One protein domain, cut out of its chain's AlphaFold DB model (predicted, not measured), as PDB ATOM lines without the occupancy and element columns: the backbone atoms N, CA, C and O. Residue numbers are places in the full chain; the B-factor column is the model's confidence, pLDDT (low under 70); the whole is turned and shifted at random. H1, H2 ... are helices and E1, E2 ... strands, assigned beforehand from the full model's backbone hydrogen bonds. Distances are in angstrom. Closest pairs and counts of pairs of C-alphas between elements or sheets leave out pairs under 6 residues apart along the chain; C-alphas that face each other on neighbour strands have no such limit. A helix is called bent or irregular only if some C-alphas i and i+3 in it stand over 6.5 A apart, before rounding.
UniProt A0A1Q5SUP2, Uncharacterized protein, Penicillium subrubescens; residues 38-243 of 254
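Overview. This is residues 38 to 243 of the 254 residues of an uncharacterized protein of Penicillium subrubescens (UniProt A0A1Q5SUP2). A small sheet of three strands, E1, E6 and E5, sits between the helix H5, along one face, and the short helix H1, over the other. A second, separate sheet, E2, E3 and E4, lies near H1; H7 crosses H5 on its side away from the first sheet, H6 packs on H7, H2 with H3 and H4 gathers at one end of H5, and H8 sits to one side with few contacts. The printed part has 206 residues with six named strands and eight named helices, in the order E1 E2 E3 E4 H1 E5 E6 H2 H3 H4 H5 H6 H7 H8. The class is mixed; the sheet E1 E6 E5 is mixed, the other antiparallel. The whole is compact, with a radius of gyration of the C-alphas of 17.5 A and spans of 45 by 45 by 39 A.

Arrangement. Start at E1, residues 43 to 46, parallel to E6, residues 100 to 104, where N 46 and O 102 are 2.8 A apart. E5, residues 88 to 92, forms an antiparallel hairpin with E6, with N 91 and O 101 at 2.8 A. E2, E3 and E4, residues 52 to 54, 60 to 63 and 68 to 71, form a meander, each strand the antiparallel neighbour of the one before; look at N 62 and O 53, 2.7 A, and N 70 and O 61, 2.7 A. H1, residues 74 to 80, only grazes that sheet, and is on the sheet E1 E6 E5 on the face opposite H5, residues 153 to 164. H5 runs along the strands over E6 and E5 at a height of 8.9 A, its C-alpha 161 lying 5.8 A from that of Thr 90. H2, residues 106 to 115, is the hub: it touches H3, residues 126 to 140, closest at C-alphas 107 and 128, 4.8 A; H5, at 112 and 154, 6.4 A; and only just H4, residues 147 to 151, with 3 pairs of C-alphas within 8 A, closest at 115 and 151, 6.2 A. H7, residues 208 to 220, touches H5 at a steep tilt of 54 degrees, closest at C-alphas 160 and 212, 5.0 A. H6, residues 186 to 198, touches H7 with residues 186 to 190 alone, closest at C-alphas 189 and 210, 5.0 A. H8, residues 231 to 239, is close to but not clearly touching H5, with C-alphas 155 and 231 at 7.7 A. Every O i to N i+4 pair is within hydrogen-bond range in H1, H2, H3, H4, H7 and H8; H5 has 7 of 8, H6 7 of 9.

Along the chain. Find C-alpha 43 at (-37.058, -47.808, -34.315), where E1 begins. H3, 21.0 A long, starts at C-alpha 126, (-54.002, -35.542, -55.968); H6, 19.4 A, is irregular, with C-alphas 194 and 197 9.2 A apart. H7 measures 18.2 A and H5 17.1 A. H8 ends at C-alpha 239, (-27.649, -45.367, -49.958).

Size, cuts and confidence. The C-alphas of Asp 56 and Ser 223 are the farthest apart, 50.2 A. The printed part has no cut, and the link from H5 to H6, residues 165 to 185, is long. The mean pLDDT of the printed part is 71.4; 75 residues are under 70, among them 175 to 187 and 217 to 243.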
ATOM      1  N   LEU A  38     -37.315 -57.891 -35.791       56.25
ATOM      2  CA  LEU A  38     -36.998 -56.604 -35.171       56.25
ATOM      3  C   LEU A  38     -36.501 -56.857 -33.749       56.25
ATOM      4  O   LEU A  38     -37.180 -57.496 -32.942       56.25
ATOM      5  N   LYS A  39     -35.279 -56.406 -33.454       57.97
ATOM      6  CA  LYS A  39     -34.686 -56.587 -32.129       57.97
ATOM      7  C   LYS A  39     -35.373 -55.667 -31.125       57.97
ATOM      8  O   LYS A  39     -35.934 -54.629 -31.479       57.97
ATOM      9  N   VAL A  40     -35.251 -56.043 -29.853       57.88
ATOM     10  CA  VAL A  40     -35.709 -55.246 -28.713       57.88
ATOM     11  C   VAL A  40     -35.141 -53.822 -28.810       57.88
ATOM     12  O   VAL A  40     -33.927 -53.696 -28.933       57.88
ATOM     13  N   LYS A  41     -36.006 -52.792 -28.778       62.19
ATOM     14  CA  LYS A  41     -35.687 -51.337 -28.848       62.19
ATOM     15  C   LYS A  41     -35.270 -50.752 -30.203       62.19
ATOM     16  O   LYS A  41     -34.743 -49.643 -30.265       62.19
ATOM     17  N   GLN A  42     -35.577 -51.416 -31.314       72.75
ATOM     18  CA  GLN A  42     -35.382 -50.806 -32.633       72.75
ATOM     19  C   GLN A  42     -36.521 -49.848 -33.014       72.75
ATOM     20  O   GLN A  42     -37.702 -50.135 -32.796       72.75
ATOM     21  N   LEU A  43     -36.149 -48.717 -33.622       81.06
ATOM     22  CA  LEU A  43     -37.058 -47.808 -34.315       81.06
ATOM     23  C   LEU A  43     -36.913 -48.005 -35.824       81.06
ATOM     24  O   LEU A  43     -35.821 -47.833 -36.362       81.06
ATOM     25  N   VAL A  44     -38.014 -48.301 -36.510       84.69
ATOM     26  CA  VAL A  44     -38.052 -48.376 -37.977       84.69
ATOM     27  C   VAL A  44     -38.981 -47.302 -38.522       84.69
ATOM     28  O   VAL A  44     -40.111 -47.158 -38.058       84.69
ATOM     29  N   ILE A  45     -38.507 -46.541 -39.510       88.25
ATOM     30  CA  ILE A  45     -39.296 -45.508 -40.185       88.25
ATOM     31  C   ILE A  45     -39.609 -45.983 -41.599       88.25
ATOM     32  O   ILE A  45     -38.714 -46.125 -42.430       88.25
ATOM     33  N   TYR A  46     -40.889 -46.188 -41.881       89.69
ATOM     34  CA  TYR A  46     -41.371 -46.621 -43.182       89.69
ATOM     35  C   TYR A  46     -41.770 -45.433 -44.046       89.69
ATOM     36  O   TYR A  46     -42.568 -44.578 -43.646       89.69
ATOM     37  N   CYS A  47     -41.231 -45.427 -45.265       87.06
ATOM     38  CA  CYS A  47     -41.526 -44.429 -46.288       87.06
ATOM     39  C   CYS A  47     -42.499 -44.929 -47.370       87.06
ATOM     40  O   CYS A  47     -42.810 -44.189 -48.302       87.06
ATOM     41  N   ASP A  48     -42.987 -46.162 -47.248       87.69
ATOM     42  CA  ASP A  48     -43.988 -46.766 -48.122       87.69
ATOM     43  C   ASP A  48     -45.025 -47.560 -47.313       87.69
ATOM     44  O   ASP A  48     -45.006 -47.564 -46.079       87.69
ATOM     45  N   LEU A  49     -45.964 -48.189 -48.018       85.62
ATOM     46  CA  LEU A  49     -47.032 -49.001 -47.434       85.62
ATOM     47  C   LEU A  49     -46.881 -50.496 -47.762       85.62
ATOM     48  O   LEU A  49     -47.826 -51.247 -47.536       85.62
ATOM     49  N   SER A  50     -45.742 -50.942 -48.312       85.44
ATOM     50  CA  SER A  50     -45.632 -52.299 -48.877       85.44
ATOM     51  C   SER A  50     -45.638 -53.403 -47.827       85.44
ATOM     52  O   SER A  50     -45.981 -54.535 -48.148       85.44
ATOM     53  N   ARG A  51     -45.290 -53.095 -46.572       86.19
ATOM     54  CA  ARG A  51     -45.337 -54.080 -45.479       86.19
ATOM     55  C   ARG A  51     -46.757 -54.400 -45.006       86.19
ATOM     56  O   ARG A  51     -46.945 -55.395 -44.317       86.19
ATOM     57  N   SER A  52     -47.721 -53.511 -45.273       86.00
ATOM     58  CA  SER A  52     -49.069 -53.607 -44.717       86.00
ATOM     59  C   SER A  52     -50.049 -54.119 -45.762       86.00
ATOM     60  O   SER A  52     -50.287 -53.443 -46.763       86.00
ATOM     61  N   GLU A  53     -50.668 -55.259 -45.493       87.56
ATOM     62  CA  GLU A  53     -51.694 -55.848 -46.353       87.56
ATOM     63  C   GLU A  53     -53.062 -55.742 -45.685       87.56
ATOM     64  O   GLU A  53     -53.195 -55.957 -44.485       87.56
ATOM     65  N   GLU A  54     -54.099 -55.356 -46.428       86.31
ATOM     66  CA  GLU A  54     -55.456 -55.345 -45.877       86.31
ATOM     67  C   GLU A  54     -55.950 -56.787 -45.727       86.31
ATOM     68  O   GLU A  54     -55.876 -57.569 -46.673       86.31
ATOM     69  N   THR A  55     -56.453 -57.146 -44.544       86.38
ATOM     70  CA  THR A  55     -56.998 -58.487 -44.301       86.38
ATOM     71  C   THR A  55     -58.329 -58.683 -45.031       86.38
ATOM     72  O   THR A  55     -59.046 -57.717 -45.307       86.38
ATOM     73  N   ASP A  56     -58.717 -59.938 -45.288       83.94
ATOM     74  CA  ASP A  56     -59.959 -60.277 -46.012       83.94
ATOM     75  C   ASP A  56     -61.222 -59.656 -45.390       83.94
ATOM     76  O   ASP A  56     -62.169 -59.282 -46.087       83.94
ATOM     77  N   ASP A  57     -61.235 -59.503 -44.063       82.31
ATOM     78  CA  ASP A  57     -62.341 -58.900 -43.319       82.31
ATOM     79  C   ASP A  57     -62.396 -57.361 -43.420       82.31
ATOM     80  O   ASP A  57     -63.366 -56.757 -42.952       82.31
ATOM     81  N   LYS A  58     -61.383 -56.721 -44.030       80.62
ATOM     82  CA  LYS A  58     -61.190 -55.262 -44.181       80.62
ATOM     83  C   LYS A  58     -61.195 -54.470 -42.873       80.62
ATOM     84  O   LYS A  58     -61.301 -53.233 -42.885       80.62
ATOM     85  N   LYS A  59     -61.115 -55.169 -41.739       81.62
ATOM     86  CA  LYS A  59     -61.130 -54.585 -40.392       81.62
ATOM     87  C   LYS A  59     -59.732 -54.377 -39.846       81.62
ATOM     88  O   LYS A  59     -59.573 -53.570 -38.937       81.62
ATOM     89  N   ASN A  60     -58.743 -55.073 -40.392       86.75
ATOM     90  CA  ASN A  60     -57.369 -55.002 -39.940       86.75
ATOM     91  C   ASN A  60     -56.426 -54.834 -41.130       86.75
ATOM     92  O   ASN A  60     -56.794 -54.997 -42.295       86.75
ATOM     93  N   TYR A  61     -55.195 -54.481 -40.802       87.31
ATOM     94  CA  TYR A  61     -54.059 -54.678 -41.681       87.31
ATOM     95  C   TYR A  61     -53.180 -55.765 -41.080       87.31
ATOM     96  O   TYR A  61     -53.186 -55.971 -39.870       87.31
ATOM     97  N   TYR A  62     -52.438 -56.471 -41.906       88.12
ATOM     98  CA  TYR A  62     -51.397 -57.380 -41.481       88.12
ATOM     99  C   TYR A  62     -50.051 -56.730 -41.771       88.12
ATOM    100  O   TYR A  62     -49.826 -56.284 -42.893       88.12
ATOM    101  N   ASP A  63     -49.193 -56.615 -40.759       87.50
ATOM    102  CA  ASP A  63     -47.824 -56.135 -40.928       87.50
ATOM    103  C   ASP A  63     -46.905 -57.339 -41.142       87.50
ATOM    104  O   ASP A  63     -46.686 -58.143 -40.230       87.50
ATOM    105  N   ASN A  64     -46.408 -57.477 -42.371       85.62
ATOM    106  CA  ASN A  64     -45.584 -58.602 -42.803       85.62
ATOM    107  C   ASN A  64     -44.208 -58.631 -42.125       85.62
ATOM    108  O   ASN A  64     -43.652 -59.713 -41.937       85.62
ATOM    109  N   ASP A  65     -43.670 -57.477 -41.725       83.06
ATOM    110  CA  ASP A  65     -42.315 -57.396 -41.174       83.06
ATOM    111  C   ASP A  65     -42.264 -57.915 -39.734       83.06
ATOM    112  O   ASP A  65     -41.281 -58.525 -39.311       83.06
ATOM    113  N   VAL A  66     -43.339 -57.694 -38.972       80.88
ATOM    114  CA  VAL A  66     -43.467 -58.169 -37.583       80.88
ATOM    115  C   VAL A  66     -44.433 -59.336 -37.421       80.88
ATOM    116  O   VAL A  66     -44.593 -59.841 -36.308       80.88
ATOM    117  N   ASN A  67     -45.056 -59.776 -38.516       84.69
ATOM    118  CA  ASN A  67     -45.994 -60.892 -38.562       84.69
ATOM    119  C   ASN A  67     -47.147 -60.729 -37.547       84.69
ATOM    120  O   ASN A  67     -47.457 -61.644 -36.779       84.69
ATOM    121  N   GLN A  68     -47.744 -59.531 -37.498       85.12
ATOM    122  CA  GLN A  68     -48.794 -59.170 -36.540       85.12
ATOM    123  C   GLN A  68     -49.937 -58.391 -37.192       85.12
ATOM    124  O   GLN A  68     -49.744 -57.582 -38.098       85.12
ATOM    125  N   ALA A  69     -51.150 -58.605 -36.679       86.44
ATOM    126  CA  ALA A  69     -52.321 -57.845 -37.088       86.44
ATOM    127  C   ALA A  69     -52.330 -56.446 -36.449       86.44
ATOM    128  O   ALA A  69     -52.195 -56.284 -35.236       86.44
ATOM    129  N   LEU A  70     -52.559 -55.444 -37.286       84.94
ATOM    130  CA  LEU A  70     -52.789 -54.050 -36.956       84.94
ATOM    131  C   LEU A  70     -54.285 -53.755 -36.978       84.94
ATOM    132  O   LEU A  70     -54.936 -53.834 -38.022       84.94
ATOM    133  N   VAL A  71     -54.829 -53.345 -35.834       84.38
ATOM    134  CA  VAL A  71     -56.210 -52.860 -35.774       84.38
ATOM    135  C   VAL A  71     -56.319 -51.587 -36.606       84.38
ATOM    136  O   VAL A  71     -55.572 -50.630 -36.392       84.38
ATOM    137  N   LYS A  72     -57.262 -51.557 -37.552       83.56
ATOM    138  CA  LYS A  72     -57.487 -50.412 -38.439       83.56
ATOM    139  C   LYS A  72     -57.995 -49.208 -37.650       83.56
ATOM    140  O   LYS A  72     -59.193 -49.039 -37.436       83.56
ATOM    141  N   SER A  73     -57.067 -48.361 -37.221       83.81
ATOM    142  CA  SER A  73     -57.381 -47.069 -36.620       83.81
ATOM    143  C   SER A  73     -57.724 -46.036 -37.694       83.81
ATOM    144  O   SER A  73     -57.393 -46.200 -38.873       83.81
ATOM    145  N   GLU A  74     -58.354 -44.930 -37.287       80.62
ATOM    146  CA  GLU A  74     -58.606 -43.805 -38.193       80.62
ATOM    147  C   GLU A  74     -57.305 -43.259 -38.794       80.62
ATOM    148  O   GLU A  74     -57.284 -42.930 -39.978       80.62
ATOM    149  N   CYS A  75     -56.210 -43.232 -38.024       81.06
ATOM    150  CA  CYS A  75     -54.907 -42.755 -38.491       81.06
ATOM    151  C   CYS A  75     -54.291 -43.683 -39.544       81.06
ATOM    152  O   CYS A  75     -53.847 -43.215 -40.593       81.06
ATOM    153  N   ILE A  76     -54.322 -44.997 -39.307       85.38
ATOM    154  CA  ILE A  76     -53.807 -45.996 -40.253       85.38
ATOM    155  C   ILE A  76     -54.612 -45.932 -41.559       85.38
ATOM    156  O   ILE A  76     -54.045 -45.754 -42.641       85.38
ATOM    157  N   ALA A  77     -55.945 -45.931 -41.449       82.38
ATOM    158  CA  ALA A  77     -56.839 -45.825 -42.599       82.38
ATOM    159  C   ALA A  77     -56.686 -44.491 -43.355       82.38
ATOM    160  O   ALA A  77     -56.770 -44.460 -44.583       82.38
ATOM    161  N   ALA A  78     -56.455 -43.376 -42.656       81.00
ATOM    162  CA  ALA A  78     -56.202 -42.067 -43.260       81.00
ATOM    163  C   ALA A  78     -54.854 -42.011 -43.993       81.00
ATOM    164  O   ALA A  78     -54.719 -41.323 -45.011       81.00
ATOM    165  N   CYS A  79     -53.860 -42.747 -43.501       82.62
ATOM    166  CA  CYS A  79     -52.539 -42.829 -44.103       82.62
ATOM    167  C   CYS A  79     -52.538 -43.668 -45.389       82.62
ATOM    168  O   CYS A  79     -51.976 -43.236 -46.396       82.62
ATOM    169  N   GLN A  80     -53.235 -44.810 -45.372       79.19
ATOM    170  CA  GLN A  80     -53.384 -45.716 -46.519       79.19
ATOM    171  C   GLN A  80     -54.481 -45.278 -47.506       79.19
ATOM    172  O   GLN A  80     -54.474 -45.680 -48.666       79.19
ATOM    173  N   GLY A  81     -55.430 -44.446 -47.067       72.62
ATOM    174  CA  GLY A  81     -56.589 -44.023 -47.848       72.62
ATOM    175  C   GLY A  81     -56.615 -42.543 -48.250       72.62
ATOM    176  O   GLY A  81     -55.655 -41.774 -48.131       72.62
ATOM    177  N   TRP A  82     -57.789 -42.122 -48.733       55.88
ATOM    178  CA  TRP A  82     -58.047 -40.773 -49.262       55.88
ATOM    179  C   TRP A  82     -58.458 -39.731 -48.210       55.88
ATOM    180  O   TRP A  82     -58.606 -38.559 -48.551       55.88
ATOM    181  N   LYS A  83     -58.651 -40.118 -46.942       58.84
ATOM    182  CA  LYS A  83     -59.110 -39.205 -45.882       58.84
ATOM    183  C   LYS A  83     -57.910 -38.513 -45.207       58.84
ATOM    184  O   LYS A  83     -57.117 -39.204 -44.580       58.84
ATOM    185  N   PRO A  84     -57.717 -37.186 -45.338       57.28
ATOM    186  CA  PRO A  84     -56.751 -36.442 -44.520       57.28
ATOM    187  C   PRO A  84     -57.247 -36.327 -43.058       57.28
ATOM    188  O   PRO A  84     -58.448 -36.514 -42.842       57.28
ATOM    189  N   PRO A  85     -56.391 -35.994 -42.059       70.81
ATOM    190  CA  PRO A  85     -55.065 -35.359 -42.179       70.81
ATOM    191  C   PRO A  85     -53.869 -36.057 -41.530       70.81
ATOM    192  O   PRO A  85     -52.922 -35.384 -41.127       70.81
ATOM    193  N   THR A  86     -53.875 -37.376 -41.411       82.31
ATOM    194  CA  THR A  86     -52.732 -38.073 -40.813       82.31
ATOM    195  C   THR A  86     -51.467 -37.862 -41.653       82.31
ATOM    196  O   THR A  86     -51.433 -38.230 -42.831       82.31
ATOM    197  N   LEU A  87     -50.464 -37.212 -41.049       86.00
ATOM    198  CA  LEU A  87     -49.142 -36.946 -41.632       86.00
ATOM    199  C   LEU A  87     -48.239 -38.172 -41.500       86.00
ATOM    200  O   LEU A  87     -47.553 -38.552 -42.448       86.00
ATOM    201  N   ALA A  88     -48.293 -38.786 -40.325       90.06
ATOM    202  CA  ALA A  88     -47.614 -40.006 -39.956       90.06
ATOM    203  C   ALA A  88     -48.379 -40.670 -38.798       90.06
ATOM    204  O   ALA A  88     -49.352 -40.102 -38.297       90.06
ATOM    205  N   TYR A  89     -47.987 -41.884 -38.429       90.69
ATOM    206  CA  TYR A  89     -48.450 -42.522 -37.201       90.69
ATOM    207  C   TYR A  89     -47.363 -43.424 -36.618       90.69
ATOM    208  O   TYR A  89     -46.524 -43.952 -37.353       90.69
ATOM    209  N   THR A  90     -47.442 -43.662 -35.311       91.12
ATOM    210  CA  THR A  90     -46.533 -44.547 -34.580       91.12
ATOM    211  C   THR A  90     -47.258 -45.789 -34.071       91.12
ATOM    212  O   THR A  90     -48.363 -45.704 -33.536       91.12
ATOM    213  N   ILE A  91     -46.620 -46.949 -34.212       89.75
ATOM    214  CA  ILE A  91     -47.031 -48.209 -33.591       89.75
ATOM    215  C   ILE A  91     -45.970 -48.600 -32.567       89.75
ATOM    216  O   ILE A  91     -44.781 -48.644 -32.884       89.75
ATOM    217  N   VAL A  92     -46.409 -48.910 -31.349       87.19
ATOM    218  CA  VAL A  92     -45.558 -49.448 -30.284       87.19
ATOM    219  C   VAL A  92     -45.975 -50.887 -30.007       87.19
ATOM    220  O   VAL A  92     -47.080 -51.137 -29.522       87.19
ATOM    221  N   TRP A  93     -45.093 -51.836 -30.314       83.25
ATOM    222  CA  TRP A  93     -45.367 -53.259 -30.140       83.25
ATOM    223  C   TRP A  93     -45.032 -53.708 -28.716       83.25
ATOM    224  O   TRP A  93     -43.877 -53.688 -28.295       83.25
ATOM    225  N   THR A  94     -46.050 -54.128 -27.962       70.12
ATOM    226  CA  THR A  94     -45.920 -54.437 -26.528       70.12
ATOM    227  C   THR A  94     -45.602 -55.894 -26.223       70.12
ATOM    228  O   THR A  94     -45.201 -56.186 -25.099       70.12
ATOM    229  N   LYS A  95     -45.817 -56.816 -27.170       60.31
ATOM    230  CA  LYS A  95     -45.893 -58.235 -26.811       60.31
ATOM    231  C   LYS A  95     -44.540 -58.930 -26.676       60.31
ATOM    232  O   LYS A  95     -44.421 -59.714 -25.752       60.31
ATOM    233  N   ASP A  96     -43.528 -58.591 -27.481       53.81
ATOM    234  CA  ASP A  96     -42.246 -59.325 -27.435       53.81
ATOM    235  C   ASP A  96     -40.985 -58.511 -27.808       53.81
ATOM    236  O   ASP A  96     -39.874 -58.982 -27.566       53.81
ATOM    237  N   HIS A  97     -41.098 -57.286 -28.351       56.06
ATOM    238  CA  HIS A  97     -39.932 -56.604 -28.942       56.06
ATOM    239  C   HIS A  97     -39.738 -55.111 -28.631       56.06
ATOM    240  O   HIS A  97     -38.793 -54.550 -29.159       56.06
ATOM    241  N   GLU A  98     -40.552 -54.425 -27.815       64.88
ATOM    242  CA  GLU A  98     -40.458 -52.950 -27.592       64.88
ATOM    243  C   GLU A  98     -40.216 -52.121 -28.881       64.88
ATOM    244  O   GLU A  98     -39.785 -50.965 -28.842       64.88
ATOM    245  N   ALA A  99     -40.457 -52.724 -30.046       75.75
ATOM    246  CA  ALA A  99     -40.052 -52.186 -31.316       75.75
ATOM    247  C   ALA A  99     -41.081 -51.129 -31.646       75.75
ATOM    248  O   ALA A  99     -42.288 -51.311 -31.444       75.75
ATOM    249  N   SER A 100     -40.585 -50.000 -32.109       86.50
ATOM    250  CA  SER A 100     -41.438 -48.896 -32.488       86.50
ATOM    251  C   SER A 100     -41.330 -48.710 -33.988       86.50
ATOM    252  O   SER A 100     -40.241 -48.719 -34.557       86.50
ATOM    253  N   GLN A 101     -42.471 -48.573 -34.640       89.19
ATOM    254  CA  GLN A 101     -42.534 -48.316 -36.069       89.19
ATOM    255  C   GLN A 101     -43.196 -46.967 -36.285       89.19
ATOM    256  O   GLN A 101     -44.251 -46.695 -35.714       89.19
ATOM    257  N   ILE A 102     -42.598 -46.142 -37.131       91.50
ATOM    258  CA  ILE A 102     -43.195 -44.900 -37.608       91.50
ATOM    259  C   ILE A 102     -43.559 -45.107 -39.069       91.50
ATOM    260  O   ILE A 102     -42.707 -45.446 -39.886       91.50
ATOM    261  N   GLN A 103     -44.816 -44.870 -39.418       93.19
ATOM    262  CA  GLN A 103     -45.253 -44.784 -40.803       93.19
ATOM    263  C   GLN A 103     -45.360 -43.324 -41.211       93.19
ATOM    264  O   GLN A 103     -46.214 -42.606 -40.697       93.19
ATOM    265  N   LEU A 104     -44.606 -42.919 -42.228       90.69
ATOM    266  CA  LEU A 104     -44.850 -41.654 -42.916       90.69
ATOM    267  C   LEU A 104     -45.894 -41.857 -44.011       90.69
ATOM    268  O   LEU A 104     -45.796 -42.787 -44.812       90.69
ATOM    269  N   CYS A 105     -46.903 -40.992 -44.081       88.00
ATOM    270  CA  CYS A 105     -47.907 -41.124 -45.126       88.00
ATOM    271  C   CYS A 105     -47.341 -40.677 -46.475       88.00
ATOM    272  O   CYS A 105     -46.743 -39.608 -46.587       88.00
ATOM    273  N   LEU A 106     -47.583 -41.462 -47.529       86.12
ATOM    274  CA  LEU A 106     -47.003 -41.234 -48.864       86.12
ATOM    275  C   LEU A 106     -47.210 -39.806 -49.383       86.12
ATOM    276  O   LEU A 106     -46.296 -39.169 -49.896       86.12
ATOM    277  N   TRP A 107     -48.413 -39.266 -49.191       83.69
ATOM    278  CA  TRP A 107     -48.738 -37.905 -49.611       83.69
ATOM    279  C   TRP A 107     -47.904 -36.833 -48.892       83.69
ATOM    280  O   TRP A 107     -47.612 -35.794 -49.480       83.69
ATOM    281  N   MET A 108     -47.532 -37.070 -47.633       85.38
ATOM    282  CA  MET A 108     -46.734 -36.152 -46.827       85.38
ATOM    283  C   MET A 108     -45.272 -36.177 -47.281       85.38
ATOM    284  O   MET A 108     -44.664 -35.119 -47.416       85.38
ATOM    285  N   LEU A 109     -44.752 -37.357 -47.635       84.50
ATOM    286  CA  LEU A 109     -43.432 -37.504 -48.250       84.50
ATOM    287  C   LEU A 109     -43.339 -36.809 -49.605       84.50
ATOM    288  O   LEU A 109     -42.379 -36.088 -49.861       84.50
ATOM    289  N   GLU A 110     -44.333 -36.994 -50.472       84.31
ATOM    290  CA  GLU A 110     -44.397 -36.285 -51.752       84.31
ATOM    291  C   GLU A 110     -44.434 -34.767 -51.544       84.31
ATOM    292  O   GLU A 110     -43.685 -34.021 -52.178       84.31
ATOM    293  N   TRP A 111     -45.258 -34.300 -50.607       82.38
ATOM    294  CA  TRP A 111     -45.334 -32.884 -50.286       82.38
ATOM    295  C   TRP A 111     -43.999 -32.333 -49.759       82.38
ATOM    296  O   TRP A 111     -43.543 -31.289 -50.232       82.38
ATOM    297  N   ALA A 112     -43.323 -33.058 -48.864       83.94
ATOM    298  CA  ALA A 112     -42.002 -32.696 -48.355       83.94
ATOM    299  C   ALA A 112     -40.942 -32.659 -49.471       83.94
ATOM    300  O   ALA A 112     -40.203 -31.680 -49.581       83.94
ATOM    301  N   LYS A 113     -40.909 -33.673 -50.351       81.56
ATOM    302  CA  LYS A 113     -40.022 -33.709 -51.529       81.56
ATOM    303  C   LYS A 113     -40.228 -32.485 -52.417       81.56
ATOM    304  O   LYS A 113     -39.256 -31.867 -52.840       81.56
ATOM    305  N   LYS A 114     -41.481 -32.093 -52.657       83.25
ATOM    306  CA  LYS A 114     -41.803 -30.910 -53.461       83.25
ATOM    307  C   LYS A 114     -41.370 -29.609 -52.791       83.25
ATOM    308  O   LYS A 114     -40.825 -28.745 -53.468       83.25
ATOM    309  N   ILE A 115     -41.574 -29.455 -51.479       79.69
ATOM    310  CA  ILE A 115     -41.088 -28.273 -50.740       79.69
ATOM    311  C   ILE A 115     -39.561 -28.153 -50.854       79.69
ATOM    312  O   ILE A 115     -39.045 -27.053 -51.017       79.69
ATOM    313  N   LYS A 116     -38.843 -29.281 -50.838       77.56
ATOM    314  CA  LYS A 116     -37.384 -29.336 -51.018       77.56
ATOM    315  C   LYS A 116     -36.924 -29.230 -52.481       77.56
ATOM    316  O   LYS A 116     -35.730 -29.326 -52.734       77.56
ATOM    317  N   GLY A 117     -37.839 -29.058 -53.437       78.81
ATOM    318  CA  GLY A 117     -37.513 -28.970 -54.864       78.81
ATOM    319  C   GLY A 117     -37.040 -30.285 -55.494       78.81
ATOM    320  O   GLY A 117     -36.466 -30.258 -56.575       78.81
ATOM    321  N   LEU A 118     -37.270 -31.430 -54.842       78.12
ATOM    322  CA  LEU A 118     -36.842 -32.748 -55.330       78.12
ATOM    323  C   LEU A 118     -37.788 -33.333 -56.384       78.12
ATOM    324  O   LEU A 118     -37.389 -34.209 -57.145       78.12
ATOM    325  N   ILE A 119     -39.047 -32.887 -56.415       80.88
ATOM    326  CA  ILE A 119     -40.036 -33.294 -57.419       80.88
ATOM    327  C   ILE A 119     -40.885 -32.101 -57.866       80.88
ATOM    328  O   ILE A 119     -41.230 -31.231 -57.062       80.88
ATOM    329  N   ASP A 120     -41.281 -32.097 -59.139       80.62
ATOM    330  CA  ASP A 120     -42.227 -31.113 -59.669       80.62
ATOM    331  C   ASP A 120     -43.648 -31.345 -59.135       80.62
ATOM    332  O   ASP A 120     -44.105 -32.481 -58.978       80.62
ATOM    333  N   ALA A 121     -44.427 -30.265 -59.017       77.88
ATOM    334  CA  ALA A 121     -45.846 -30.319 -58.645       77.88
ATOM    335  C   ALA A 121     -46.690 -31.228 -59.567       77.88
ATOM    336  O   ALA A 121     -47.703 -31.795 -59.151       77.88
ATOM    337  N   LYS A 122     -46.264 -31.419 -60.823       80.38
ATOM    338  CA  LYS A 122     -46.935 -32.307 -61.786       80.38
ATOM    339  C   LYS A 122     -46.812 -33.795 -61.423       80.38
ATOM    340  O   LYS A 122     -47.667 -34.571 -61.839       80.38
ATOM    341  N   TYR A 123     -45.819 -34.176 -60.620       80.31
ATOM    342  CA  TYR A 123     -45.637 -35.547 -60.130       80.31
ATOM    343  C   TYR A 123     -46.289 -35.790 -58.768       80.31
ATOM    344  O   TYR A 123     -46.354 -36.931 -58.324       80.31
ATOM    345  N   LEU A 124     -46.819 -34.746 -58.122       79.00
ATOM    346  CA  LEU A 124     -47.598 -34.907 -56.902       79.00
ATOM    347  C   LEU A 124     -48.902 -35.639 -57.189       79.00
ATOM    348  O   LEU A 124     -49.648 -35.275 -58.112       79.00
ATOM    349  N   ASN A 125     -49.225 -36.602 -56.335       81.31
ATOM    350  CA  ASN A 125     -50.535 -37.212 -56.305       81.31
ATOM    351  C   ASN A 125     -51.608 -36.168 -55.920       81.31
ATOM    352  O   ASN A 125     -51.335 -35.100 -55.361       81.31
ATOM    353  N   LYS A 126     -52.878 -36.469 -56.218       78.81
ATOM    354  CA  LYS A 126     -54.002 -35.542 -55.968       78.81
ATOM    355  C   LYS A 126     -54.110 -35.106 -54.497       78.81
ATOM    356  O   LYS A 126     -54.543 -33.982 -54.230       78.81
ATOM    357  N   LYS A 127     -53.708 -35.968 -53.552       73.31
ATOM    358  CA  LYS A 127     -53.755 -35.700 -52.105       73.31
ATOM    359  C   LYS A 127     -52.698 -34.669 -51.719       73.31
ATOM    360  O   LYS A 127     -53.046 -33.651 -51.124       73.31
ATOM    361  N   ALA A 128     -51.453 -34.876 -52.138       76.19
ATOM    362  CA  ALA A 128     -50.355 -33.951 -51.905       76.19
ATOM    363  C   ALA A 128     -50.639 -32.574 -52.526       76.19
ATOM    364  O   ALA A 128     -50.441 -31.567 -51.857       76.19
ATOM    365  N   ARG A 129     -51.226 -32.513 -53.733       79.38
ATOM    366  CA  ARG A 129     -51.651 -31.239 -54.354       79.38
ATOM    367  C   ARG A 129     -52.739 -30.510 -53.566       79.38
ATOM    368  O   ARG A 129     -52.669 -29.298 -53.401       79.38
ATOM    369  N   THR A 130     -53.756 -31.231 -53.087       78.88
ATOM    370  CA  THR A 130     -54.841 -30.622 -52.294       78.88
ATOM    371  C   THR A 130     -54.299 -30.032 -50.994       78.88
ATOM    372  O   THR A 130     -54.643 -28.909 -50.637       78.88
ATOM    373  N   ILE A 131     -53.425 -30.765 -50.299       74.50
ATOM    374  CA  ILE A 131     -52.810 -30.268 -49.065       74.50
ATOM    375  C   ILE A 131     -51.843 -29.123 -49.347       74.50
ATOM    376  O   ILE A 131     -51.866 -28.137 -48.624       74.50
ATOM    377  N   GLU A 132     -51.049 -29.201 -50.414       76.12
ATOM    378  CA  GLU A 132     -50.183 -28.107 -50.848       76.12
ATOM    379  C   GLU A 132     -50.987 -26.822 -51.076       76.12
ATOM    380  O   GLU A 132     -50.618 -25.765 -50.568       76.12
ATOM    381  N   PHE A 133     -52.111 -26.916 -51.790       80.12
ATOM    382  CA  PHE A 133     -53.007 -25.787 -52.007       80.12
ATOM    383  C   PHE A 133     -53.511 -25.203 -50.680       80.12
ATOM    384  O   PHE A 133     -53.394 -23.999 -50.456       80.12
ATOM    385  N   LEU A 134     -54.016 -26.051 -49.778       74.56
ATOM    386  CA  LEU A 134     -54.511 -25.618 -48.466       74.56
ATOM    387  C   LEU A 134     -53.405 -25.005 -47.596       74.56
ATOM    388  O   LEU A 134     -53.640 -24.010 -46.913       74.56
ATOM    389  N   ALA A 135     -52.198 -25.566 -47.636       69.94
ATOM    390  CA  ALA A 135     -51.049 -25.075 -46.891       69.94
ATOM    391  C   ALA A 135     -50.576 -23.718 -47.422       69.94
ATOM    392  O   ALA A 135     -50.410 -22.787 -46.637       69.94
ATOM    393  N   ASN A 136     -50.433 -23.570 -48.741       72.06
ATOM    394  CA  ASN A 136     -50.076 -22.298 -49.372       72.06
ATOM    395  C   ASN A 136     -51.133 -21.223 -49.100       72.06
ATOM    396  O   ASN A 136     -50.787 -20.083 -48.798       72.06
ATOM    397  N   TRP A 137     -52.417 -21.589 -49.148       77.56
ATOM    398  CA  TRP A 137     -53.509 -20.696 -48.774       77.56
ATOM    399  C   TRP A 137     -53.386 -20.249 -47.308       77.56
ATOM    400  O   TRP A 137     -53.442 -19.056 -47.010       77.56
ATOM    401  N   ALA A 138     -53.125 -21.181 -46.387       68.44
ATOM    402  CA  ALA A 138     -52.960 -20.871 -44.968       68.44
ATOM    403  C   ALA A 138     -51.736 -19.980 -44.675       68.44
ATOM    404  O   ALA A 138     -51.818 -19.120 -43.793       68.44
ATOM    405  N   VAL A 139     -50.626 -20.163 -45.404       66.25
ATOM    406  CA  VAL A 139     -49.440 -19.288 -45.342       66.25
ATOM    407  C   VAL A 139     -49.774 -17.896 -45.870       66.25
ATOM    408  O   VAL A 139     -49.541 -16.911 -45.176       66.25
ATOM    409  N   GLY A 140     -50.365 -17.803 -47.068       66.38
ATOM    410  CA  GLY A 140     -50.678 -16.527 -47.721       66.38
ATOM    411  C   GLY A 140     -51.641 -15.649 -46.918       66.38
ATOM    412  O   GLY A 140     -51.568 -14.425 -46.982       66.38
ATOM    413  N   HIS A 141     -52.495 -16.265 -46.103       69.44
ATOM    414  CA  HIS A 141     -53.409 -15.563 -45.205       69.44
ATOM    415  C   HIS A 141     -52.883 -15.410 -43.761       69.44
ATOM    416  O   HIS A 141     -53.647 -15.010 -42.882       69.44
ATOM    417  N   ASN A 142     -51.603 -15.709 -43.487       61.38
ATOM    418  CA  ASN A 142     -50.978 -15.643 -42.154       61.38
ATOM    419  C   ASN A 142     -51.746 -16.415 -41.062       61.38
ATOM    420  O   ASN A 142     -51.701 -16.068 -39.879       61.38
ATOM    421  N   ILE A 143     -52.495 -17.453 -41.440       58.84
ATOM    422  CA  ILE A 143     -53.444 -18.091 -40.523       58.84
ATOM    423  C   ILE A 143     -52.702 -19.044 -39.580       58.84
ATOM    424  O   ILE A 143     -53.095 -19.170 -38.414       58.84
ATOM    425  N   VAL A 144     -51.650 -19.730 -40.058       53.97
ATOM    426  CA  VAL A 144     -51.106 -20.893 -39.330       53.97
ATOM    427  C   VAL A 144     -49.600 -21.172 -39.504       53.97
ATOM    428  O   VAL A 144     -48.994 -21.643 -38.542       53.97
ATOM    429  N   LEU A 145     -48.979 -20.919 -40.664       56.84
ATOM    430  CA  LEU A 145     -47.654 -21.472 -41.003       56.84
ATOM    431  C   LEU A 145     -46.692 -20.391 -41.500       56.84
ATOM    432  O   LEU A 145     -47.038 -19.641 -42.410       56.84
ATOM    433  N   SER A 146     -45.479 -20.338 -40.945       60.62
ATOM    434  CA  SER A 146     -44.366 -19.661 -41.617       60.62
ATOM    435  C   SER A 146     -43.813 -20.550 -42.738       60.62
ATOM    436  O   SER A 146     -43.980 -21.771 -42.721       60.62
ATOM    437  N   THR A 147     -43.128 -19.966 -43.719       59.00
ATOM    438  CA  THR A 147     -42.435 -20.734 -44.770       59.00
ATOM    439  C   THR A 147     -41.386 -21.678 -44.177       59.00
ATOM    440  O   THR A 147     -41.313 -22.842 -44.562       59.00
ATOM    441  N   THR A 148     -40.657 -21.226 -43.156       58.41
ATOM    442  CA  THR A 148     -39.703 -22.053 -42.401       58.41
ATOM    443  C   THR A 148     -40.385 -23.232 -41.705       58.41
ATOM    444  O   THR A 148     -39.812 -24.320 -41.620       58.41
ATOM    445  N   ASP A 149     -41.622 -23.058 -41.224       64.81
ATOM    446  CA  ASP A 149     -42.386 -24.158 -40.633       64.81
ATOM    447  C   ASP A 149     -42.717 -25.252 -41.648       64.81
ATOM    448  O   ASP A 149     -42.667 -26.428 -41.294       64.81
ATOM    449  N   LEU A 150     -42.986 -24.874 -42.899       69.44
ATOM    450  CA  LEU A 150     -43.228 -25.815 -43.988       69.44
ATOM    451  C   LEU A 150     -41.965 -26.564 -44.410       69.44
ATOM    452  O   LEU A 150     -42.008 -27.773 -44.603       69.44
ATOM    453  N   GLU A 151     -40.829 -25.878 -44.522       71.81
ATOM    454  CA  GLU A 151     -39.568 -26.503 -44.947       71.81
ATOM    455  C   GLU A 151     -39.024 -27.529 -43.949       71.81
ATOM    456  O   GLU A 151     -38.286 -28.435 -44.338       71.81
ATOM    457  N   SER A 152     -39.391 -27.397 -42.676       77.62
ATOM    458  CA  SER A 152     -38.988 -28.292 -41.585       77.62
ATOM    459  C   SER A 152     -40.122 -29.208 -41.117       77.62
ATOM    460  O   SER A 152     -40.014 -29.848 -40.072       77.62
ATOM    461  N   ILE A 153     -41.230 -29.281 -41.865       79.81
ATOM    462  CA  ILE A 153     -42.413 -30.035 -41.434       79.81
ATOM    463  C   ILE A 153     -42.131 -31.528 -41.290       79.81
ATOM    464  O   ILE A 153     -42.635 -32.152 -40.363       79.81
ATOM    465  N   LEU A 154     -41.300 -32.088 -42.169       84.31
ATOM    466  CA  LEU A 154     -40.925 -33.496 -42.112       84.31
ATOM    467  C   LEU A 154     -40.122 -33.812 -40.856       84.31
ATOM    468  O   LEU A 154     -40.485 -34.736 -40.136       84.31
ATOM    469  N   ASP A 155     -39.103 -33.009 -40.556       83.31
ATOM    470  CA  ASP A 155     -38.268 -33.196 -39.368       83.31
ATOM    471  C   ASP A 155     -39.111 -33.095 -38.090       83.31
ATOM    472  O   ASP A 155     -38.971 -33.906 -37.179       83.31
ATOM    473  N   LYS A 156     -40.049 -32.139 -38.048       82.81
ATOM    474  CA  LYS A 156     -40.977 -31.960 -36.922       82.81
ATOM    475  C   LYS A 156     -41.940 -33.125 -36.762       82.81
ATOM    476  O   LYS A 156     -42.200 -33.524 -35.633       82.81
ATOM    477  N   VAL A 157     -42.476 -33.652 -37.861       85.81
ATOM    478  CA  VAL A 157     -43.365 -34.821 -37.831       85.81
ATOM    479  C   VAL A 157     -42.593 -36.052 -37.380       85.81
ATOM    480  O   VAL A 157     -43.054 -36.742 -36.485       85.81
ATOM    481  N   ILE A 158     -41.393 -36.296 -37.913       87.81
ATOM    482  CA  ILE A 158     -40.555 -37.415 -37.466       87.81
ATOM    483  C   ILE A 158     -40.242 -37.280 -35.973       87.81
ATOM    484  O   ILE A 158     -40.440 -38.234 -35.234       87.81
ATOM    485  N   LEU A 159     -39.829 -36.096 -35.509       86.44
ATOM    486  CA  LEU A 159     -39.610 -35.818 -34.086       86.44
ATOM    487  C   LEU A 159     -40.849 -36.107 -33.238       86.44
ATOM    488  O   LEU A 159     -40.746 -36.748 -32.197       86.44
ATOM    489  N   HIS A 160     -42.010 -35.631 -33.680       89.06
ATOM    490  CA  HIS A 160     -43.285 -35.861 -33.015       89.06
ATOM    491  C   HIS A 160     -43.565 -37.360 -32.869       89.06
ATOM    492  O   HIS A 160     -43.723 -37.851 -31.753       89.06
ATOM    493  N   GLU A 161     -43.520 -38.106 -33.967       89.06
ATOM    494  CA  GLU A 161     -43.752 -39.551 -33.956       89.06
ATOM    495  C   GLU A 161     -42.706 -40.299 -33.116       89.06
ATOM    496  O   GLU A 161     -43.043 -41.175 -32.322       89.06
ATOM    497  N   MET A 162     -41.433 -39.894 -33.178       88.88
ATOM    498  CA  MET A 162     -40.374 -40.456 -32.336       88.88
ATOM    499  C   MET A 162     -40.705 -40.340 -30.851       88.88
ATOM    500  O   MET A 162     -40.449 -41.281 -30.105       88.88
ATOM    501  N   THR A 163     -41.325 -39.244 -30.408       85.31
ATOM    502  CA  THR A 163     -41.700 -39.076 -28.995       85.31
ATOM    503  C   THR A 163     -42.841 -39.995 -28.546       85.31
ATOM    504  O   THR A 163     -43.033 -40.168 -27.341       85.31
ATOM    505  N   HIS A 164     -43.591 -40.613 -29.464       87.50
ATOM    506  CA  HIS A 164     -44.579 -41.649 -29.133       87.50
ATOM    507  C   HIS A 164     -43.950 -43.027 -28.900       87.50
ATOM    508  O   HIS A 164     -44.566 -43.887 -28.270       87.50
ATOM    509  N   THR A 165     -42.727 -43.243 -29.384       85.75
ATOM    510  CA  THR A 165     -42.019 -44.523 -29.275       85.75
ATOM    511  C   THR A 165     -41.587 -44.819 -27.837       85.75
ATOM    512  O   THR A 165     -41.516 -43.920 -26.993       85.75
ATOM    513  N   VAL A 166     -41.239 -46.082 -27.560       81.06
ATOM    514  CA  VAL A 166     -40.659 -46.477 -26.261       81.06
ATOM    515  C   VAL A 166     -39.373 -45.695 -25.988       81.06
ATOM    516  O   VAL A 166     -39.192 -45.156 -24.898       81.06
ATOM    517  N   VAL A 167     -38.519 -45.561 -27.007       76.88
ATOM    518  CA  VAL A 167     -37.241 -44.837 -26.925       76.88
ATOM    519  C   VAL A 167     -37.458 -43.336 -26.699       76.88
ATOM    520  O   VAL A 167     -36.707 -42.703 -25.963       76.88
ATOM    521  N   GLY A 168     -38.511 -42.765 -27.285       76.31
ATOM    522  CA  GLY A 168     -38.860 -41.350 -27.152       76.31
ATOM    523  C   GLY A 168     -39.672 -40.990 -25.908       76.31
ATOM    524  O   GLY A 168     -40.085 -39.840 -25.774       76.31
ATOM    525  N   GLY A 169     -39.908 -41.941 -24.999       79.00
ATOM    526  CA  GLY A 169     -40.554 -41.680 -23.714       79.00
ATOM    527  C   GLY A 169     -42.082 -41.767 -23.718       79.00
ATOM    528  O   GLY A 169     -42.706 -41.374 -22.731       79.00
ATOM    529  N   THR A 170     -42.707 -42.324 -24.764       82.94
ATOM    530  CA  THR A 170     -44.153 -42.646 -24.808       82.94
ATOM    531  C   THR A 170     -45.081 -41.458 -24.528       82.94
ATOM    532  O   THR A 170     -46.110 -41.570 -23.851       82.94
ATOM    533  N   SER A 171     -44.705 -40.284 -25.032       83.25
ATOM    534  CA  SER A 171     -45.529 -39.080 -24.929       83.25
ATOM    535  C   SER A 171     -46.874 -39.265 -25.645       83.25
ATOM    536  O   SER A 171     -47.060 -40.182 -26.448       83.25
ATOM    537  N   ARG A 172     -47.851 -38.414 -25.333       83.44
ATOM    538  CA  ARG A 172     -49.217 -38.500 -25.857       83.44
ATOM    539  C   ARG A 172     -49.577 -37.282 -26.684       83.44
ATOM    540  O   ARG A 172     -49.113 -36.162 -26.445       83.44
ATOM    541  N   ASP A 173     -50.504 -37.498 -27.599       79.75
ATOM    542  CA  ASP A 173     -51.260 -36.417 -28.198       79.75
ATOM    543  C   ASP A 173     -52.239 -35.864 -27.165       79.75
ATOM    544  O   ASP A 173     -53.174 -36.536 -26.736       79.75
ATOM    545  N   ILE A 174     -52.003 -34.631 -26.719       72.56
ATOM    546  CA  ILE A 174     -52.892 -33.948 -25.778       72.56
ATOM    547  C   ILE A 174     -53.789 -33.021 -26.595       72.56
ATOM    548  O   ILE A 174     -53.289 -32.203 -27.366       72.56
ATOM    549  N   ASP A 175     -55.103 -33.133 -26.389       64.31
ATOM    550  CA  ASP A 175     -56.155 -32.397 -27.107       64.31
ATOM    551  C   ASP A 175     -56.306 -32.818 -28.595       64.31
ATOM    552  O   ASP A 175     -56.091 -32.018 -29.509       64.31
ATOM    553  N   GLU A 176     -56.698 -34.075 -28.847       54.47
ATOM    554  CA  GLU A 176     -57.002 -34.597 -30.191       54.47
ATOM    555  C   GLU A 176     -58.022 -33.736 -30.974       54.47
ATOM    556  O   GLU A 176     -59.036 -33.265 -30.443       54.47
ATOM    557  N   GLY A 177     -57.799 -33.613 -32.289       47.69
ATOM    558  CA  GLY A 177     -58.887 -33.461 -33.256       47.69
ATOM    559  C   GLY A 177     -58.781 -32.303 -34.252       47.69
ATOM    560  O   GLY A 177     -58.448 -31.186 -33.886       47.69
ATOM    561  N   SER A 178     -59.225 -32.594 -35.486       42.56
ATOM    562  CA  SER A 178     -59.587 -31.724 -36.627       42.56
ATOM    563  C   SER A 178     -58.488 -30.923 -37.345       42.56
ATOM    564  O   SER A 178     -57.803 -30.094 -36.760       42.56
ATOM    565  N   LEU A 179     -58.460 -31.057 -38.680       43.28
ATOM    566  CA  LEU A 179     -57.684 -30.255 -39.645       43.28
ATOM    567  C   LEU A 179     -57.788 -28.740 -39.441       43.28
ATOM    568  O   LEU A 179     -56.813 -28.017 -39.596       43.28
ATOM    569  N   LEU A 180     -58.973 -28.260 -39.063       42.12
ATOM    570  CA  LEU A 180     -59.242 -26.840 -38.805       42.12
ATOM    571  C   LEU A 180     -58.768 -26.396 -37.412       42.12
ATOM    572  O   LEU A 180     -58.566 -25.208 -37.166       42.12
ATOM    573  N   LYS A 181     -58.565 -27.352 -36.503       43.16
ATOM    574  CA  LYS A 181     -57.899 -27.168 -35.210       43.16
ATOM    575  C   LYS A 181     -56.398 -27.478 -35.280       43.16
ATOM    576  O   LYS A 181     -55.707 -27.208 -34.299       43.16
ATOM    577  N   ILE A 182     -55.862 -27.859 -36.451       44.59
ATOM    578  CA  ILE A 182     -54.441 -27.700 -36.826       44.59
ATOM    579  C   ILE A 182     -54.146 -26.196 -36.991       44.59
ATOM    580  O   ILE A 182     -53.559 -25.733 -37.959       44.59
ATOM    581  N   ARG A 183     -54.533 -25.371 -36.012       41.41
ATOM    582  CA  ARG A 183     -53.717 -24.221 -35.649       41.41
ATOM    583  C   ARG A 183     -52.463 -24.840 -35.072       41.41
ATOM    584  O   ARG A 183     -52.468 -25.259 -33.920       41.41
ATOM    585  N   TYR A 184     -51.461 -24.966 -35.934       51.44
ATOM    586  CA  TYR A 184     -50.133 -25.491 -35.670       51.44
ATOM    587  C   TYR A 184     -49.780 -25.455 -34.183       51.44
ATOM    588  O   TYR A 184     -49.726 -24.391 -33.542       51.44
ATOM    589  N   ARG A 185     -49.608 -26.663 -33.647       59.75
ATOM    590  CA  ARG A 185     -49.542 -27.004 -32.229       59.75
ATOM    591  C   ARG A 185     -48.505 -26.199 -31.449       59.75
ATOM    592  O   ARG A 185     -48.654 -26.107 -30.247       59.75
ATOM    593  N   TRP A 186     -47.578 -25.465 -32.068       63.28
ATOM    594  CA  TRP A 186     -46.681 -24.513 -31.395       63.28
ATOM    595  C   TRP A 186     -47.360 -23.497 -30.479       63.28
ATOM    596  O   TRP A 186     -46.889 -23.262 -29.366       63.28
ATOM    597  N   LYS A 187     -48.451 -22.852 -30.921       67.06
ATOM    598  CA  LYS A 187     -49.156 -21.896 -30.050       67.06
ATOM    599  C   LYS A 187     -49.750 -22.632 -28.849       67.06
ATOM    600  O   LYS A 187     -49.712 -22.101 -27.742       67.06
ATOM    601  N   ARG A 188     -50.239 -23.859 -29.058       72.31
ATOM    602  CA  ARG A 188     -50.730 -24.730 -27.987       72.31
ATOM    603  C   ARG A 188     -49.597 -25.205 -27.078       72.31
ATOM    604  O   ARG A 188     -49.764 -25.076 -25.881       72.31
ATOM    605  N   CYS A 189     -48.447 -25.619 -27.604       72.00
ATOM    606  CA  CYS A 189     -47.247 -25.995 -26.852       72.00
ATOM    607  C   CYS A 189     -46.787 -24.838 -25.962       72.00
ATOM    608  O   CYS A 189     -46.550 -25.018 -24.776       72.00
ATOM    609  N   ARG A 190     -46.751 -23.611 -26.505       72.19
ATOM    610  CA  ARG A 190     -46.458 -22.400 -25.723       72.19
ATOM    611  C   ARG A 190     -47.503 -22.142 -24.640       72.19
ATOM    612  O   ARG A 190     -47.145 -21.685 -23.561       72.19
ATOM    613  N   ASN A 191     -48.778 -22.407 -24.916       72.25
ATOM    614  CA  ASN A 191     -49.834 -22.280 -23.913       72.25
ATOM    615  C   ASN A 191     -49.712 -23.365 -22.833       72.25
ATOM    616  O   ASN A 191     -49.760 -23.020 -21.664       72.25
ATOM    617  N   LEU A 192     -49.462 -24.625 -23.198       71.56
ATOM    618  CA  LEU A 192     -49.202 -25.732 -22.271       71.56
ATOM    619  C   LEU A 192     -47.984 -25.439 -21.384       71.56
ATOM    620  O   LEU A 192     -48.039 -25.636 -20.175       71.56
ATOM    621  N   ALA A 193     -46.915 -24.884 -21.960       72.19
ATOM    622  CA  ALA A 193     -45.740 -24.453 -21.207       72.19
ATOM    623  C   ALA A 193     -46.067 -23.345 -20.188       72.19
ATOM    624  O   ALA A 193     -45.520 -23.344 -19.090       72.19
ATOM    625  N   LYS A 194     -46.978 -22.421 -20.527       71.94
ATOM    626  CA  LYS A 194     -47.454 -21.361 -19.618       71.94
ATOM    627  C   LYS A 194     -48.450 -21.865 -18.569       71.94
ATOM    628  O   LYS A 194     -48.463 -21.341 -17.463       71.94
ATOM    629  N   GLU A 195     -49.288 -22.841 -18.920       69.31
ATOM    630  CA  GLU A 195     -50.262 -23.486 -18.025       69.31
ATOM    631  C   GLU A 195     -49.553 -24.267 -16.899       69.31
ATOM    632  O   GLU A 195     -50.086 -24.385 -15.794       69.31
ATOM    633  N   GLY A 196     -48.325 -24.742 -17.143       62.59
ATOM    634  CA  GLY A 196     -47.485 -25.395 -16.139       62.59
ATOM    635  C   GLY A 196     -48.075 -26.712 -15.614       62.59
ATOM    636  O   GLY A 196     -48.902 -27.356 -16.254       62.59
ATOM    637  N   HIS A 197     -47.657 -27.132 -14.416       58.31
ATOM    638  CA  HIS A 197     -48.087 -28.397 -13.794       58.31
ATOM    639  C   HIS A 197     -49.509 -28.375 -13.200       58.31
ATOM    640  O   HIS A 197     -49.893 -29.317 -12.507       58.31
ATOM    641  N   ALA A 198     -50.303 -27.327 -13.452       55.56
ATOM    642  CA  ALA A 198     -51.613 -27.136 -12.823       55.56
ATOM    643  C   ALA A 198     -52.628 -28.255 -13.146       55.56
ATOM    644  O   ALA A 198     -53.602 -28.436 -12.417       55.56
ATOM    645  N   SER A 199     -52.385 -29.050 -14.193       54.84
ATOM    646  CA  SER A 199     -53.124 -30.276 -14.497       54.84
ATOM    647  C   SER A 199     -52.168 -31.464 -14.636       54.84
ATOM    648  O   SER A 199     -51.257 -31.445 -15.463       54.84
ATOM    649  N   ARG A 200     -52.397 -32.541 -13.865       53.97
ATOM    650  CA  ARG A 200     -51.627 -33.799 -13.969       53.97
ATOM    651  C   ARG A 200     -51.767 -34.489 -15.331       53.97
ATOM    652  O   ARG A 200     -50.904 -35.280 -15.675       53.97
ATOM    653  N   THR A 201     -52.827 -34.202 -16.087       54.78
ATOM    654  CA  THR A 201     -53.151 -34.878 -17.357       54.78
ATOM    655  C   THR A 201     -52.846 -34.038 -18.600       54.78
ATOM    656  O   THR A 201     -53.017 -34.525 -19.713       54.78
ATOM    657  N   ARG A 202     -52.411 -32.780 -18.436       59.28
ATOM    658  CA  ARG A 202     -52.124 -31.837 -19.538       59.28
ATOM    659  C   ARG A 202     -50.759 -31.177 -19.370       59.28
ATOM    660  O   ARG A 202     -50.618 -29.968 -19.522       59.28
ATOM    661  N   GLN A 203     -49.761 -31.972 -19.005       67.81
ATOM    662  CA  GLN A 203     -48.397 -31.487 -18.845       67.81
ATOM    663  C   GLN A 203     -47.730 -31.360 -20.212       67.81
ATOM    664  O   GLN A 203     -47.755 -32.302 -21.003       67.81
ATOM    665  N   GLY A 204     -47.091 -30.217 -20.475       68.25
ATOM    666  CA  GLY A 204     -46.308 -30.025 -21.698       68.25
ATOM    667  C   GLY A 204     -45.230 -31.100 -21.867       68.25
ATOM    668  O   GLY A 204     -44.997 -31.555 -22.976       68.25
ATOM    669  N   GLN A 205     -44.649 -31.597 -20.770       73.94
ATOM    670  CA  GLN A 205     -43.635 -32.658 -20.794       73.94
ATOM    671  C   GLN A 205     -44.173 -34.021 -21.255       73.94
ATOM    672  O   GLN A 205     -43.397 -34.876 -21.660       73.94
ATOM    673  N   GLN A 206     -45.487 -34.243 -21.179       76.50
ATOM    674  CA  GLN A 206     -46.126 -35.475 -21.648       76.50
ATOM    675  C   GLN A 206     -46.723 -35.321 -23.050       76.50
ATOM    676  O   GLN A 206     -47.286 -36.278 -23.575       76.50
ATOM    677  N   ASN A 207     -46.631 -34.132 -23.652       80.38
ATOM    678  CA  ASN A 207     -47.166 -33.860 -24.975       80.38
ATOM    679  C   ASN A 207     -46.093 -34.052 -26.054       80.38
ATOM    680  O   ASN A 207     -45.030 -33.426 -25.997       80.38
ATOM    681  N   ALA A 208     -46.414 -34.863 -27.059       80.94
ATOM    682  CA  ALA A 208     -45.522 -35.164 -28.176       80.94
ATOM    683  C   ALA A 208     -45.063 -33.902 -28.920       80.94
ATOM    684  O   ALA A 208     -43.868 -33.673 -29.086       80.94
ATOM    685  N   ASP A 209     -45.986 -32.994 -29.261       78.75
ATOM    686  CA  ASP A 209     -45.631 -31.743 -29.953       78.75
ATOM    687  C   ASP A 209     -44.717 -30.833 -29.141       78.75
ATOM    688  O   ASP A 209     -43.826 -30.189 -29.692       78.75
ATOM    689  N   SER A 210     -44.954 -30.740 -27.833       77.44
ATOM    690  CA  SER A 210     -44.163 -29.887 -26.946       77.44
ATOM    691  C   SER A 210     -42.742 -30.426 -26.813       77.44
ATOM    692  O   SER A 210     -41.782 -29.654 -26.835       77.44
ATOM    693  N   THR A 211     -42.605 -31.751 -26.743       78.81
ATOM    694  CA  THR A 211     -41.310 -32.437 -26.699       78.81
ATOM    695  C   THR A 211     -40.577 -32.296 -28.032       78.81
ATOM    696  O   THR A 211     -39.418 -31.880 -28.056       78.81
ATOM    697  N   ALA A 212     -41.273 -32.520 -29.149       79.75
ATOM    698  CA  ALA A 212     -40.748 -32.307 -30.492       79.75
ATOM    699  C   ALA A 212     -40.321 -30.849 -30.725       79.75
ATOM    700  O   ALA A 212     -39.264 -30.606 -31.305       79.75
ATOM    701  N   LEU A 213     -41.086 -29.866 -30.221       75.69
ATOM    702  CA  LEU A 213     -40.709 -28.447 -30.268       75.69
ATOM    703  C   LEU A 213     -39.391 -28.204 -29.545       75.69
ATOM    704  O   LEU A 213     -38.496 -27.556 -30.083       75.69
ATOM    705  N   ALA A 214     -39.301 -28.688 -28.306       73.06
ATOM    706  CA  ALA A 214     -38.130 -28.490 -27.474       73.06
ATOM    707  C   ALA A 214     -36.890 -29.116 -28.126       73.06
ATOM    708  O   ALA A 214     -35.844 -28.472 -28.185       73.06
ATOM    709  N   ALA A 215     -37.014 -30.326 -28.675       74.69
ATOM    710  CA  ALA A 215     -35.941 -30.990 -29.408       74.69
ATOM    711  C   ALA A 215     -35.531 -30.200 -30.665       74.69
ATOM    712  O   ALA A 215     -34.351 -29.913 -30.856       74.69
ATOM    713  N   PHE A 216     -36.503 -29.768 -31.475       73.50
ATOM    714  CA  PHE A 216     -36.253 -29.016 -32.704       73.50
ATOM    715  C   PHE A 216     -35.550 -27.672 -32.449       73.50
ATOM    716  O   PHE A 216     -34.620 -27.306 -33.167       73.50
ATOM    717  N   VAL A 217     -35.959 -26.932 -31.411       66.12
ATOM    718  CA  VAL A 217     -35.327 -25.652 -31.046       66.12
ATOM    719  C   VAL A 217     -33.899 -25.865 -30.547       66.12
ATOM    720  O   VAL A 217     -33.003 -25.132 -30.953       66.12
ATOM    721  N   ASN A 218     -33.661 -26.877 -29.710       58.25
ATOM    722  CA  ASN A 218     -32.309 -27.183 -29.237       58.25
ATOM    723  C   ASN A 218     -31.379 -27.630 -30.374       58.25
ATOM    724  O   ASN A 218     -30.201 -27.275 -30.364       58.25
ATOM    725  N   PHE A 219     -31.913 -28.344 -31.369       59.12
ATOM    726  CA  PHE A 219     -31.192 -28.692 -32.590       59.12
ATOM    727  C   PHE A 219     -30.806 -27.444 -33.396       59.12
ATOM    728  O   PHE A 219     -29.638 -27.266 -33.735       59.12
ATOM    729  N   ALA A 220     -31.757 -26.536 -33.635       56.28
ATOM    730  CA  ALA A 220     -31.504 -25.292 -34.365       56.28
ATOM    731  C   ALA A 220     -30.485 -24.371 -33.663       56.28
ATOM    732  O   ALA A 220     -29.821 -23.575 -34.322       56.28
ATOM    733  N   LEU A 221     -30.358 -24.482 -32.337       49.84
ATOM    734  CA  LEU A 221     -29.408 -23.718 -31.524       49.84
ATOM    735  C   LEU A 221     -28.058 -24.431 -31.311       49.84
ATOM    736  O   LEU A 221     -27.175 -23.855 -30.682       49.84
ATOM    737  N   GLY A 222     -27.876 -25.651 -31.834       46.62
ATOM    738  CA  GLY A 222     -26.614 -26.399 -31.756       46.62
ATOM    739  C   GLY A 222     -26.248 -26.922 -30.361       46.62
ATOM    740  O   GLY A 222     -25.108 -27.322 -30.142       46.62
ATOM    741  N   SER A 223     -27.189 -26.924 -29.411       43.06
ATOM    742  CA  SER A 223     -26.895 -27.150 -27.984       43.06
ATOM    743  C   SER A 223     -27.038 -28.599 -27.515       43.06
ATOM    744  O   SER A 223     -26.802 -28.875 -26.341       43.06
ATOM    745  N   ILE A 224     -27.428 -29.541 -28.380       37.56
ATOM    746  CA  ILE A 224     -27.591 -30.948 -27.998       37.56
ATOM    747  C   ILE A 224     -27.038 -31.871 -29.089       37.56
ATOM    748  O   ILE A 224     -27.458 -31.825 -30.243       37.56
ATOM    749  N   CYS A 225     -26.129 -32.755 -28.673       33.94
ATOM    750  CA  CYS A 225     -25.676 -33.924 -29.418       33.94
ATOM    751  C   CYS A 225     -26.779 -34.998 -29.351       33.94
ATOM    752  O   CYS A 225     -26.711 -35.944 -28.577       33.94
ATOM    753  N   VAL A 226     -27.866 -34.790 -30.092       38.69
ATOM    754  CA  VAL A 226     -28.831 -35.843 -30.423       38.69
ATOM    755  C   VAL A 226     -28.603 -36.111 -31.893       38.69
ATOM    756  O   VAL A 226     -28.706 -35.203 -32.718       38.69
ATOM    757  N   VAL A 227     -28.192 -37.337 -32.192       36.62
ATOM    758  CA  VAL A 227     -27.818 -37.764 -33.536       36.62
ATOM    759  C   VAL A 227     -28.984 -37.536 -34.482       36.62
ATOM    760  O   VAL A 227     -30.001 -38.219 -34.424       36.62
ATOM    761  N   TYR A 228     -28.825 -36.526 -35.336       43.81
ATOM    762  CA  TYR A 228     -29.741 -36.229 -36.417       43.81
ATOM    763  C   TYR A 228     -29.077 -36.535 -37.744       43.81
ATOM    764  O   TYR A 228     -28.123 -35.879 -38.167       43.81
ATOM    765  N   LEU A 229     -29.672 -37.494 -38.435       39.56
ATOM    766  CA  LEU A 229     -29.618 -37.561 -39.877       39.56
ATOM    767  C   LEU A 229     -30.716 -36.643 -40.403       39.56
ATOM    768  O   LEU A 229     -31.897 -36.960 -40.302       39.56
ATOM    769  N   ASN A 230     -30.338 -35.488 -40.952       42.91
ATOM    770  CA  ASN A 230     -31.208 -34.751 -41.877       42.91
ATOM    771  C   ASN A 230     -31.731 -35.746 -42.927       42.91
ATOM    772  O   ASN A 230     -30.953 -36.602 -43.324       42.91
ATOM    773  N   LEU A 231     -32.981 -35.663 -43.398       38.56
ATOM    774  CA  LEU A 231     -33.508 -36.576 -44.425       38.56
ATOM    775  C   LEU A 231     -32.535 -36.776 -45.603       38.56
ATOM    776  O   LEU A 231     -32.354 -37.901 -46.047       38.56
ATOM    777  N   SER A 232     -31.849 -35.728 -46.067       39.94
ATOM    778  CA  SER A 232     -30.819 -35.851 -47.110       39.94
ATOM    779  C   SER A 232     -29.611 -36.682 -46.656       39.94
ATOM    780  O   SER A 232     -29.070 -37.462 -47.431       39.94
ATOM    781  N   THR A 233     -29.197 -36.550 -45.397       43.62
ATOM    782  CA  THR A 233     -28.149 -37.368 -44.770       43.62
ATOM    783  C   THR A 233     -28.646 -38.783 -44.476       43.62
ATOM    784  O   THR A 233     -27.887 -39.716 -44.656       43.62
ATOM    785  N   ALA A 234     -29.908 -38.974 -44.088       42.19
ATOM    786  CA  ALA A 234     -30.521 -40.277 -43.842       42.19
ATOM    787  C   ALA A 234     -30.665 -41.072 -45.142       42.19
ATOM    788  O   ALA A 234     -30.311 -42.243 -45.184       42.19
ATOM    789  N   ILE A 235     -31.113 -40.413 -46.216       42.91
ATOM    790  CA  ILE A 235     -31.149 -40.967 -47.572       42.91
ATOM    791  C   ILE A 235     -29.731 -41.343 -48.001       42.91
ATOM    792  O   ILE A 235     -29.504 -42.485 -48.378       42.91
ATOM    793  N   LYS A 236     -28.759 -40.438 -47.843       43.31
ATOM    794  CA  LYS A 236     -27.367 -40.698 -48.224       43.31
ATOM    795  C   LYS A 236     -26.707 -41.813 -47.401       43.31
ATOM    796  O   LYS A 236     -25.992 -42.638 -47.952       43.31
ATOM    797  N   LEU A 237     -26.949 -41.874 -46.092       42.59
ATOM    798  CA  LEU A 237     -26.444 -42.958 -45.245       42.59
ATOM    799  C   LEU A 237     -27.107 -44.295 -45.578       42.59
ATOM    800  O   LEU A 237     -26.420 -45.311 -45.576       42.59
ATOM    801  N   SER A 238     -28.401 -44.288 -45.906       41.38
ATOM    802  CA  SER A 238     -29.122 -45.470 -46.387       41.38
ATOM    803  C   SER A 238     -28.558 -45.965 -47.725       41.38
ATOM    804  O   SER A 238     -28.258 -47.148 -47.865       41.38
ATOM    805  N   GLU A 239     -28.304 -45.060 -48.676       46.59
ATOM    806  CA  GLU A 239     -27.649 -45.367 -49.958       46.59
ATOM    807  C   GLU A 239     -26.226 -45.924 -49.774       46.59
ATOM    808  O   GLU A 239     -25.788 -46.785 -50.540       46.59
ATOM    809  N   GLU A 240     -25.510 -45.473 -48.741       50.59
ATOM    810  CA  GLU A 240     -24.178 -45.966 -48.370       50.59
ATOM    811  C   GLU A 240     -24.204 -47.217 -47.467       50.59
ATOM    812  O   GLU A 240     -23.143 -47.722 -47.087       50.59
ATOM    813  N   GLY A 241     -25.393 -47.726 -47.121       41.38
ATOM    814  CA  GLY A 241     -25.590 -48.892 -46.257       41.38
ATOM    815  C   GLY A 241     -25.172 -48.688 -44.794       41.38
ATOM    816  O   GLY A 241     -25.018 -49.668 -44.069       41.38
ATOM    817  N   ILE A 242     -24.963 -47.443 -44.357       46.19
ATOM    818  CA  ILE A 242     -24.440 -47.092 -43.032       46.19
ATOM    819  C   ILE A 242     -25.511 -47.318 -41.954       46.19
ATOM    820  O   ILE A 242     -26.619 -46.788 -42.038       46.19
ATOM    821  N   GLN A 243     -25.163 -48.083 -40.918       49.47
ATOM    822  CA  GLN A 243     -26.021 -48.368 -39.769       49.47
ATOM    823  C   GLN A 243     -25.837 -47.316 -38.671       49.47
ATOM    824  O   GLN A 243     -24.727 -46.834 -38.443       49.47
TER     825      GLN A 243